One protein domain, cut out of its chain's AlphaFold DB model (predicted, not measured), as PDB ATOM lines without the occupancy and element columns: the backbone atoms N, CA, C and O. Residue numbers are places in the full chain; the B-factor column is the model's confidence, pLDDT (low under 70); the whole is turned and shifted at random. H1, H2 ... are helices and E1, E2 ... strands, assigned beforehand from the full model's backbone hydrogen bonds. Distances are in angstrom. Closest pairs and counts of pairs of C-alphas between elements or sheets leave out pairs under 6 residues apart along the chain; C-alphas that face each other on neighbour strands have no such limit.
ATOM      1  N   THR A  27     -14.236 -12.415   4.903       75.88
ATOM      2  CA  THR A  27     -14.938 -12.891   6.103       75.88
ATOM      3  C   THR A  27     -14.147 -12.666   7.399       75.88
ATOM      4  O   THR A  27     -14.738 -12.380   8.435       75.88
ATOM      5  N   ARG A  28     -12.810 -12.774   7.367       83.12
ATOM      6  CA  ARG A  28     -11.963 -12.486   8.535       83.12
ATOM      7  C   ARG A  28     -12.031 -11.008   8.896       83.12
ATOM      8  O   ARG A  28     -12.244 -10.677  10.056       83.12
ATOM      9  N   LYS A  29     -11.891 -10.138   7.897       81.94
ATOM     10  CA  LYS A  29     -11.951  -8.689   8.093       81.94
ATOM     11  C   LYS A  29     -13.335  -8.234   8.562       81.94
ATOM     12  O   LYS A  29     -13.437  -7.366   9.427       81.94
ATOM     13  N   GLU A  30     -14.397  -8.834   8.025       78.12
ATOM     14  CA  GLU A  30     -15.775  -8.623   8.484       78.12
ATOM     15  C   GLU A  30     -15.947  -9.039   9.948       78.12
ATOM     16  O   GLU A  30     -16.496  -8.267  10.732       78.12
ATOM     17  N   TYR A  31     -15.430 -10.213  10.329       85.94
ATOM     18  CA  TYR A  31     -15.446 -10.687  11.713       85.94
ATOM     19  C   TYR A  31     -14.697  -9.733  12.653       85.94
ATOM     20  O   TYR A  31     -15.271  -9.285  13.639       85.94
ATOM     21  N   GLU A  32     -13.455  -9.367  12.331       85.81
ATOM     22  CA  GLU A  32     -12.644  -8.455  13.152       85.81
ATOM     23  C   GLU A  32     -13.329  -7.089  13.311       85.81
ATOM     24  O   GLU A  32     -13.469  -6.593  14.427       85.81
ATOM     25  N   THR A  33     -13.886  -6.539  12.227       82.06
ATOM     26  CA  THR A  33     -14.647  -5.279  12.274       82.06
ATOM     27  C   THR A  33     -15.909  -5.397  13.137       82.06
ATOM     28  O   THR A  33     -16.268  -4.454  13.843       82.06
ATOM     29  N   ALA A  34     -16.616  -6.529  13.074       80.06
ATOM     30  CA  ALA A  34     -17.813  -6.761  13.878       80.06
ATOM     31  C   ALA A  34     -17.475  -6.876  15.373       80.06
ATOM     32  O   ALA A  34     -18.195  -6.312  16.197       80.06
ATOM     33  N   VAL A  35     -16.353  -7.529  15.706       84.12
ATOM     34  CA  VAL A  35     -15.824  -7.607  17.077       84.12
ATOM     35  C   VAL A  35     -15.466  -6.212  17.590       84.12
ATOM     36  O   VAL A  35     -15.877  -5.848  18.688       84.12
ATOM     37  N   GLU A  36     -14.742  -5.413  16.801       84.75
ATOM     38  CA  GLU A  36     -14.345  -4.046  17.174       84.75
ATOM     39  C   GLU A  36     -15.541  -3.122  17.429       84.75
ATOM     40  O   GLU A  36     -15.493  -2.270  18.315       84.75
ATOM     41  N   LYS A  37     -16.619  -3.288  16.656       79.06
ATOM     42  CA  LYS A  37     -17.836  -2.469  16.753       79.06
ATOM     43  C   LYS A  37     -18.881  -3.016  17.729       79.06
ATOM     44  O   LYS A  37     -19.974  -2.460  17.788       79.06
ATOM     45  N   ASP A  38     -18.566  -4.092  18.450       76.81
ATOM     46  CA  ASP A  38     -19.480  -4.803  19.357       76.81
ATOM     47  C   ASP A  38     -20.837  -5.151  18.708       76.81
ATOM     48  O   ASP A  38     -21.894  -5.139  19.338       76.81
ATOM     49  N   ILE A  39     -20.813  -5.457  17.408       74.31
ATOM     50  CA  ILE A  39     -21.995  -5.904  16.666       74.31
ATOM     51  C   ILE A  39     -22.250  -7.364  17.051       74.31
ATOM     52  O   ILE A  39     -21.291  -8.133  17.065       74.31
ATOM     53  N   PRO A  40     -23.494  -7.794  17.337       76.31
ATOM     54  CA  PRO A  40     -23.791  -9.195  17.625       76.31
ATOM     55  C   PRO A  40     -23.300 -10.141  16.520       76.31
ATOM     56  O   PRO A  40     -23.690  -9.996  15.359       76.31
ATOM     57  N   ILE A  41     -22.459 -11.113  16.879       82.62
ATOM     58  CA  ILE A  41     -21.837 -12.046  15.926       82.62
ATOM     59  C   ILE A  41     -22.426 -13.439  16.114       82.62
ATOM     60  O   ILE A  41     -22.513 -13.927  17.234       82.62
ATOM     61  N   TYR A  42     -22.779 -14.105  15.016       85.50
ATOM     62  CA  TYR A  42     -23.177 -15.512  15.015       85.50
ATOM     63  C   TYR A  42     -22.252 -16.294  14.104       85.50
ATOM     64  O   TYR A  42     -22.097 -15.952  12.931       85.50
ATOM     65  N   ILE A  43     -21.643 -17.344  14.643       89.69
ATOM     66  CA  ILE A  43     -20.617 -18.089  13.926       89.69
ATOM     67  C   ILE A  43     -21.125 -19.484  13.641       89.69
ATOM     68  O   ILE A  43     -21.449 -20.252  14.543       89.69
ATOM     69  N   LEU A  44     -21.156 -19.802  12.354       89.25
ATOM     70  CA  LEU A  44     -21.620 -21.074  11.835       89.25
ATOM     71  C   LEU A  44     -20.432 -21.789  11.203       89.25
ATOM     72  O   LEU A  44     -19.849 -21.297  10.236       89.25
ATOM     73  N   ILE A  45     -20.067 -22.941  11.759       90.19
ATOM     74  CA  ILE A  45     -18.957 -23.761  11.266       90.19
ATOM     75  C   ILE A  45     -19.527 -25.076  10.742       90.19
ATOM     76  O   ILE A  45     -20.282 -25.759  11.431       90.19
ATOM     77  N   GLU A  46     -19.170 -25.459   9.523       90.06
ATOM     78  CA  GLU A  46     -19.567 -26.764   8.998       90.06
ATOM     79  C   GLU A  46     -18.944 -27.882   9.849       90.06
ATOM     80  O   GLU A  46     -17.771 -27.813  10.229       90.06
ATOM     81  N   ARG A  47     -19.711 -28.931  10.164       91.62
ATOM     82  CA  ARG A  47     -19.246 -29.999  11.063       91.62
ATOM     83  C   ARG A  47     -18.002 -30.720  10.540       91.62
ATOM     84  O   ARG A  47     -17.137 -31.082  11.334       91.62
ATOM     85  N   SER A  48     -17.893 -30.886   9.224       89.75
ATOM     86  CA  SER A  48     -16.726 -31.465   8.545       89.75
ATOM     87  C   SER A  48     -15.452 -30.642   8.809       89.75
ATOM     88  O   SER A  48     -14.434 -31.183   9.238       89.75
ATOM     89  N   VAL A  49     -15.542 -29.317   8.670       88.94
ATOM     90  CA  VAL A  49     -14.461 -28.363   8.960       88.94
ATOM     91  C   VAL A  49     -14.107 -28.362  10.446       88.94
ATOM     92  O   VAL A  49     -12.930 -28.338  10.804       88.94
ATOM     93  N   TYR A  50     -15.105 -28.417  11.329       90.69
ATOM     94  CA  TYR A  50     -14.871 -28.472  12.772       90.69
ATOM     95  C   TYR A  50     -14.153 -29.763  13.204       90.69
ATOM     96  O   TYR A  50     -13.234 -29.720  14.022       90.69
ATOM     97  N   ALA A  51     -14.505 -30.910  12.618       89.94
ATOM     98  CA  ALA A  51     -13.822 -32.177  12.887       89.94
ATOM     99  C   ALA A  51     -12.346 -32.146  12.441       89.94
ATOM    100  O   ALA A  51     -11.455 -32.616  13.157       89.94
ATOM    101  N   GLU A  52     -12.061 -31.542  11.286       89.94
ATOM    102  CA  GLU A  52     -10.681 -31.344  10.836       89.94
ATOM    103  C   GLU A  52      -9.914 -30.346  11.697       89.94
ATOM    104  O   GLU A  52      -8.722 -30.542  11.931       89.94
ATOM    105  N   TYR A  53     -10.580 -29.317  12.225       90.56
ATOM    106  CA  TYR A  53      -9.970 -28.373  13.157       90.56
ATOM    107  C   TYR A  53      -9.455 -29.068  14.429       90.56
ATOM    108  O   TYR A  53      -8.343 -28.790  14.885       90.56
ATOM    109  N   GLU A  54     -10.205 -30.028  14.974       87.12
ATOM    110  CA  GLU A  54      -9.737 -30.833  16.112       87.12
ATOM    111  C   GLU A  54      -8.499 -31.670  15.761       87.12
ATOM    112  O   GLU A  54      -7.559 -31.773  16.552       87.12
ATOM    113  N   THR A  55      -8.437 -32.186  14.534       86.94
ATOM    114  CA  THR A  55      -7.242 -32.875  14.024       86.94
ATOM    115  C   THR A  55      -6.071 -31.904  13.847       86.94
ATOM    116  O   THR A  55      -4.933 -32.226  14.205       86.94
ATOM    117  N   TYR A  56      -6.338 -30.690  13.363       88.31
ATOM    118  CA  TYR A  56      -5.351 -29.628  13.185       88.31
ATOM    119  C   TYR A  56      -4.701 -29.197  14.503       88.31
ATOM    120  O   TYR A  56      -3.489 -28.977  14.542       88.31
ATOM    121  N   LYS A  57      -5.456 -29.144  15.609       86.88
ATOM    122  CA  LYS A  57      -4.930 -28.745  16.929       86.88
ATOM    123  C   LYS A  57      -3.731 -29.581  17.381       86.88
ATOM    124  O   LYS A  57      -2.834 -29.022  18.012       86.88
ATOM    125  N   ASN A  58      -3.693 -30.864  17.018       86.25
ATOM    126  CA  ASN A  58      -2.603 -31.791  17.347       86.25
ATOM    127  C   ASN A  58      -1.465 -31.798  16.310       86.25
ATOM    128  O   ASN A  58      -0.433 -32.420  16.531       86.25
ATOM    129  N   ASN A  59      -1.644 -31.112  15.179       86.06
ATOM    130  CA  ASN A  59      -0.776 -31.188  14.004       86.06
ATOM    131  C   ASN A  59      -0.321 -29.806  13.503       86.06
ATOM    132  O   ASN A  59       0.066 -29.656  12.346       86.06
ATOM    133  N   ARG A  60      -0.350 -28.786  14.369       77.75
ATOM    134  CA  ARG A  60      -0.133 -27.367  14.016       77.75
ATOM    135  C   ARG A  60       1.156 -27.093  13.249       77.75
ATOM    136  O   ARG A  60       1.177 -26.232  12.372       77.75
ATOM    137  N   GLU A  61       2.225 -27.804  13.596       77.50
ATOM    138  CA  GLU A  61       3.552 -27.632  12.997       77.50
ATOM    139  C   GLU A  61       3.781 -28.551  11.790       77.50
ATOM    140  O   GLU A  61       4.733 -28.373  11.028       77.50
ATOM    141  N   ASN A  62       2.884 -29.517  11.575       79.69
ATOM    142  CA  ASN A  62       3.019 -30.495  10.517       79.69
ATOM    143  C   ASN A  62       2.427 -29.972   9.199       79.69
ATOM    144  O   ASN A  62       1.239 -30.111   8.913       79.69
ATOM    145  N   LYS A  63       3.302 -29.416   8.357       76.12
ATOM    146  CA  LYS A  63       2.951 -28.893   7.026       76.12
ATOM    147  C   LYS A  63       2.668 -29.975   5.976       76.12
ATOM    148  O   LYS A  63       2.295 -29.631   4.860       76.12
ATOM    149  N   SER A  64       2.875 -31.255   6.296       79.31
ATOM    150  CA  SER A  64       2.671 -32.366   5.351       79.31
ATOM    151  C   SER A  64       1.242 -32.914   5.342       79.31
ATOM    152  O   SER A  64       0.883 -33.667   4.440       79.31
ATOM    153  N   ILE A  65       0.415 -32.525   6.317       81.38
ATOM    154  CA  ILE A  65      -0.979 -32.961   6.400       81.38
ATOM    155  C   ILE A  65      -1.844 -32.095   5.490       81.38
ATOM    156  O   ILE A  65      -1.856 -30.868   5.592       81.38
ATOM    157  N   VAL A  66      -2.592 -32.768   4.617       79.25
ATOM    158  CA  VAL A  66      -3.592 -32.159   3.743       79.25
ATOM    159  C   VAL A  66      -4.966 -32.385   4.359       79.25
ATOM    160  O   VAL A  66      -5.333 -33.516   4.669       79.25
ATOM    161  N   TYR A  67      -5.708 -31.298   4.533       83.69
ATOM    162  CA  TYR A  67      -7.059 -31.293   5.081       83.69
ATOM    163  C   TYR A  67      -8.060 -31.276   3.918       83.69
ATOM    164  O   TYR A  67      -7.892 -30.504   2.976       83.69
ATOM    165  N   ALA A  68      -9.046 -32.168   3.940       80.38
ATOM    166  CA  ALA A  68      -9.954 -32.423   2.826       80.38
ATOM    167  C   ALA A  68     -11.121 -31.427   2.764       80.38
ATOM    168  O   ALA A  68     -11.677 -31.200   1.689       80.38
ATOM    169  N   HIS A  69     -11.493 -30.830   3.897       80.00
ATOM    170  CA  HIS A  69     -12.666 -29.966   4.018       80.00
ATOM    171  C   HIS A  69     -12.325 -28.471   4.054       80.00
ATOM    172  O   HIS A  69     -13.229 -27.637   4.095       80.00
ATOM    173  N   VAL A  70     -11.040 -28.099   3.964       76.62
ATOM    174  CA  VAL A  70     -10.608 -26.697   3.873       76.62
ATOM    175  C   VAL A  70      -9.619 -26.453   2.736       76.62
ATOM    176  O   VAL A  70      -8.685 -27.212   2.509       76.62
ATOM    177  N   ASN A  71      -9.770 -25.311   2.063       73.38
ATOM    178  CA  ASN A  71      -8.843 -24.876   1.010       73.38
ATOM    179  C   ASN A  71      -7.563 -24.229   1.568       73.38
ATOM    180  O   ASN A  71      -6.599 -24.013   0.839       73.38
ATOM    181  N   SER A  72      -7.567 -23.844   2.847       80.31
ATOM    182  CA  SER A  72      -6.441 -23.179   3.497       80.31
ATOM    183  C   SER A  72      -6.445 -23.428   4.999       80.31
ATOM    184  O   SER A  72      -7.466 -23.271   5.668       80.31
ATOM    185  N   VAL A  73      -5.261 -23.700   5.548       82.69
ATOM    186  CA  VAL A  73      -5.015 -23.814   6.996       82.69
ATOM    187  C   VAL A  73      -5.353 -22.511   7.740       82.69
ATOM    188  O   VAL A  73      -5.643 -22.531   8.935       82.69
ATOM    189  N   ASN A  74      -5.396 -21.367   7.045       81.44
ATOM    190  CA  ASN A  74      -5.809 -20.092   7.637       81.44
ATOM    191  C   ASN A  74      -7.270 -20.097   8.124       81.44
ATOM    192  O   ASN A  74      -7.613 -19.264   8.960       81.44
ATOM    193  N   VAL A  75      -8.119 -21.023   7.651       84.69
ATOM    194  CA  VAL A  75      -9.461 -21.254   8.224       84.69
ATOM    195  C   VAL A  75      -9.332 -21.656   9.689       84.69
ATOM    196  O   VAL A  75      -9.963 -21.061  10.552       84.69
ATOM    197  N   PHE A  76      -8.459 -22.617   9.991       88.12
ATOM    198  CA  PHE A  76      -8.280 -23.126  11.349       88.12
ATOM    199  C   PHE A  76      -7.688 -22.091  12.302       88.12
ATOM    200  O   PHE A  76      -8.048 -22.068  13.476       88.12
ATOM    201  N   ARG A  77      -6.835 -21.195  11.797       86.06
ATOM    202  CA  ARG A  77      -6.335 -20.050  12.573       86.06
ATOM    203  C   ARG A  77      -7.455 -19.076  12.943       86.06
ATOM    204  O   ARG A  77      -7.494 -18.617  14.078       86.06
ATOM    205  N   LEU A  78      -8.380 -18.797  12.018       86.56
ATOM    206  CA  LEU A  78      -9.561 -17.986  12.324       86.56
ATOM    207  C   LEU A  78     -10.478 -18.704  13.321       86.56
ATOM    208  O   LEU A  78     -10.918 -18.093  14.285       86.56
ATOM    209  N   VAL A  79     -10.737 -19.998  13.124       88.88
ATOM    210  CA  VAL A  79     -11.553 -20.803  14.049       88.88
ATOM    211  C   VAL A  79     -10.953 -20.798  15.458       88.88
ATOM    212  O   VAL A  79     -11.672 -20.647  16.440       88.88
ATOM    213  N   GLU A  80      -9.631 -20.878  15.577       88.88
ATOM    214  CA  GLU A  80      -8.939 -20.723  16.855       88.88
ATOM    215  C   GLU A  80      -9.111 -19.327  17.470       88.88
ATOM    216  O   GLU A  80      -9.428 -19.218  18.654       88.88
ATOM    217  N   GLN A  81      -8.936 -18.265  16.680       87.06
ATOM    218  CA  GLN A  81      -9.157 -16.887  17.130       87.06
ATOM    219  C   GLN A  81     -10.597 -16.679  17.612       87.06
ATOM    220  O   GLN A  81     -10.823 -16.026  18.629       87.06
ATOM    221  N   ILE A  82     -11.558 -17.274  16.907       89.25
ATOM    222  CA  ILE A  82     -12.960 -17.322  17.299       89.25
ATOM    223  C   ILE A  82     -13.081 -18.003  18.660       89.25
ATOM    224  O   ILE A  82     -13.555 -17.378  19.595       89.25
ATOM    225  N   PHE A  83     -12.604 -19.235  18.843       87.81
ATOM    226  CA  PHE A  83     -12.756 -19.932  20.128       87.81
ATOM    227  C   PHE A  83     -12.014 -19.270  21.302       87.81
ATOM    228  O   PHE A  83     -12.402 -19.464  22.454       87.81
ATOM    229  N   ALA A  84     -10.981 -18.466  21.039       87.44
ATOM    230  CA  ALA A  84     -10.300 -17.678  22.065       87.44
ATOM    231  C   ALA A  84     -11.139 -16.488  22.582       87.44
ATOM    232  O   ALA A  84     -10.899 -15.993  23.689       87.44
ATOM    233  N   GLN A  85     -12.129 -16.032  21.810       85.00
ATOM    234  CA  GLN A  85     -12.977 -14.894  22.149       85.00
ATOM    235  C   GLN A  85     -14.031 -15.280  23.199       85.00
ATOM    236  O   GLN A  85     -14.878 -16.148  22.990       85.00
ATOM    237  N   LYS A  86     -14.009 -14.590  24.349       77.69
ATOM    238  CA  LYS A  86     -14.842 -14.929  25.521       77.69
ATOM    239  C   LYS A  86     -16.250 -14.327  25.514       77.69
ATOM    240  O   LYS A  86     -17.076 -14.718  26.335       77.69
ATOM    241  N   ARG A  87     -16.513 -13.322  24.677       76.00
ATOM    242  CA  ARG A  87     -17.768 -12.552  24.660       76.00
ATOM    243  C   ARG A  87     -18.212 -12.282  23.231       76.00
ATOM    244  O   ARG A  87     -17.359 -12.142  22.362       76.00
ATOM    245  N   ASN A  88     -19.528 -12.152  23.041       76.12
ATOM    246  CA  ASN A  88     -20.148 -11.848  21.748       76.12
ATOM    247  C   ASN A  88     -19.726 -12.847  20.652       76.12
ATOM    248  O   ASN A  88     -19.291 -12.477  19.568       76.12
ATOM    249  N   ASN A  89     -19.757 -14.133  21.011       85.06
ATOM    250  CA  ASN A  89     -19.164 -15.192  20.205       85.06
ATOM    251  C   ASN A  89     -19.919 -16.540  20.293       85.06
ATOM    252  O   ASN A  89     -19.316 -17.567  20.613       85.06
ATOM    253  N   PRO A  90     -21.251 -16.577  20.105       85.75
ATOM    254  CA  PRO A  90     -21.971 -17.836  19.976       85.75
ATOM    255  C   PRO A  90     -21.516 -18.587  18.714       85.75
ATOM    256  O   PRO A  90     -21.635 -18.089  17.590       85.75
ATOM    257  N   VAL A  91     -21.008 -19.805  18.918       89.62
ATOM    258  CA  VAL A  91     -20.543 -20.702  17.853       89.62
ATOM    259  C   VAL A  91     -21.456 -21.916  17.769       89.62
ATOM    260  O   VAL A  91     -21.678 -22.596  18.770       89.62
ATOM    261  N   GLN A  92     -21.936 -22.215  16.565       91.25
ATOM    262  CA  GLN A  92     -22.747 -23.389  16.272       91.25
ATOM    263  C   GLN A  92     -22.169 -24.168  15.099       91.25
ATOM    264  O   GLN A  92     -21.843 -23.613  14.048       91.25
ATOM    265  N   THR A  93     -22.094 -25.487  15.261       91.81
ATOM    266  CA  THR A  93     -21.779 -26.383  14.147       91.81
ATOM    267  C   THR A  93     -23.043 -26.834  13.425       91.81
ATOM    268  O   THR A  93     -24.030 -27.156  14.090       91.81
ATOM    269  N   PHE A  94     -22.998 -26.948  12.101       91.81
ATOM    270  CA  PHE A  94     -24.126 -27.436  11.299       91.81
ATOM    271  C   PHE A  94     -23.699 -28.537  10.318       91.81
ATOM    272  O   PHE A  94     -22.551 -28.573   9.875       91.81
ATOM    273  N   GLU A  95     -24.623 -29.438   9.982       88.25
ATOM    274  CA  GLU A  95     -24.474 -30.386   8.864       88.25
ATOM    275  C   GLU A  95     -25.410 -30.032   7.712       88.25
ATOM    276  O   GLU A  95     -25.057 -30.175   6.543       88.25
TER     277      GLU A  95
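Overview. This is residues 27 to 95 of the 278 residues of an uncharacterized protein of Sphingobacteriales bacterium (UniProt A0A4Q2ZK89). Picture three short helices loosely grouped beside a small ribbon of two parallel strands: H3 lies nearest the middle, H1 runs roughly alongside it toward one end, and H2 is set crosswise to it toward the other. E1 and E2 pair side by side, and the long loop of residues 58 to 73, which joins H2 to H3, makes the end far from H1. The printed part has 69 residues, with three named helices and two named strands in the order H1, E1, H2, H3, E2; the sheet order is E1, E2, parallel, and the class is mostly helix. It is only just compact, close to loose, with a radius of gyration of the C-alphas of 12.7 A, and its outline is only just elongated, spanning 38 by 25 by 20 A.

Along the chain. Find C-alpha 27 at (-14.938, -12.891, 6.103); from there H1 runs through residues 27 to 36, 14.2 A from first to last C-alpha. Go on to C-alpha 43 at (-20.617, -18.089, 13.926), where E1 begins; it holds residues 43 to 46 and is 10.0 A long. H2 follows at once as residues 47 to 57, 15.5 A long. H3 is residues 74 to 84, 15.3 A long. E2 is residues 91 to 94, 10.1 A long, and ends at C-alpha 94 at (-24.126, -27.436, 11.299).

Arrangement. Start at H1 and compare it with H3: they are close but not clearly touching, the closest C-alphas being those of Arg 28 and Leu 78 at 7.1 A. They run the same way at a shallow tilt of 22 degrees. H1 is apart from H2 and from E2. Look next at E1 and E2, parallel neighbours whose directions differ by 31 degrees; C-alphas 43 and 91 face each other at 4.7 A. N 92 and O 43, at 2.9 A, and N 45 and O 92, at 3.0 A, are within hydrogen-bond range. E1, H2, H3 and E2 form a strand-helix-strand unit, two parallel neighbour strands with helices between them along the chain, and its crossover is right-handed. The closest C-alphas of H2 and E2 are those of Arg 47 and Thr 93, 5.4 A apart. H2 and H3 only just touch, with 3 pairs of C-alphas within 8 A, the closest being those of Tyr 53 and Phe 76 at 5.8 A. Their lines are about perpendicular, at 85 degrees. E1 and H3 are only just apart, at 8.4 A. In H1, H2 and H3, every O i to N i+4 pair is within hydrogen-bond range.

Size, cuts and confidence. Look for the two C-alphas farthest apart at Asp 38 and Ser 64, 38.0 A. The printed part has no cut; the link from H2 to H3, 16 residues, is long. The mean pLDDT of the printed part is 84.2, and no printed residue is under 70.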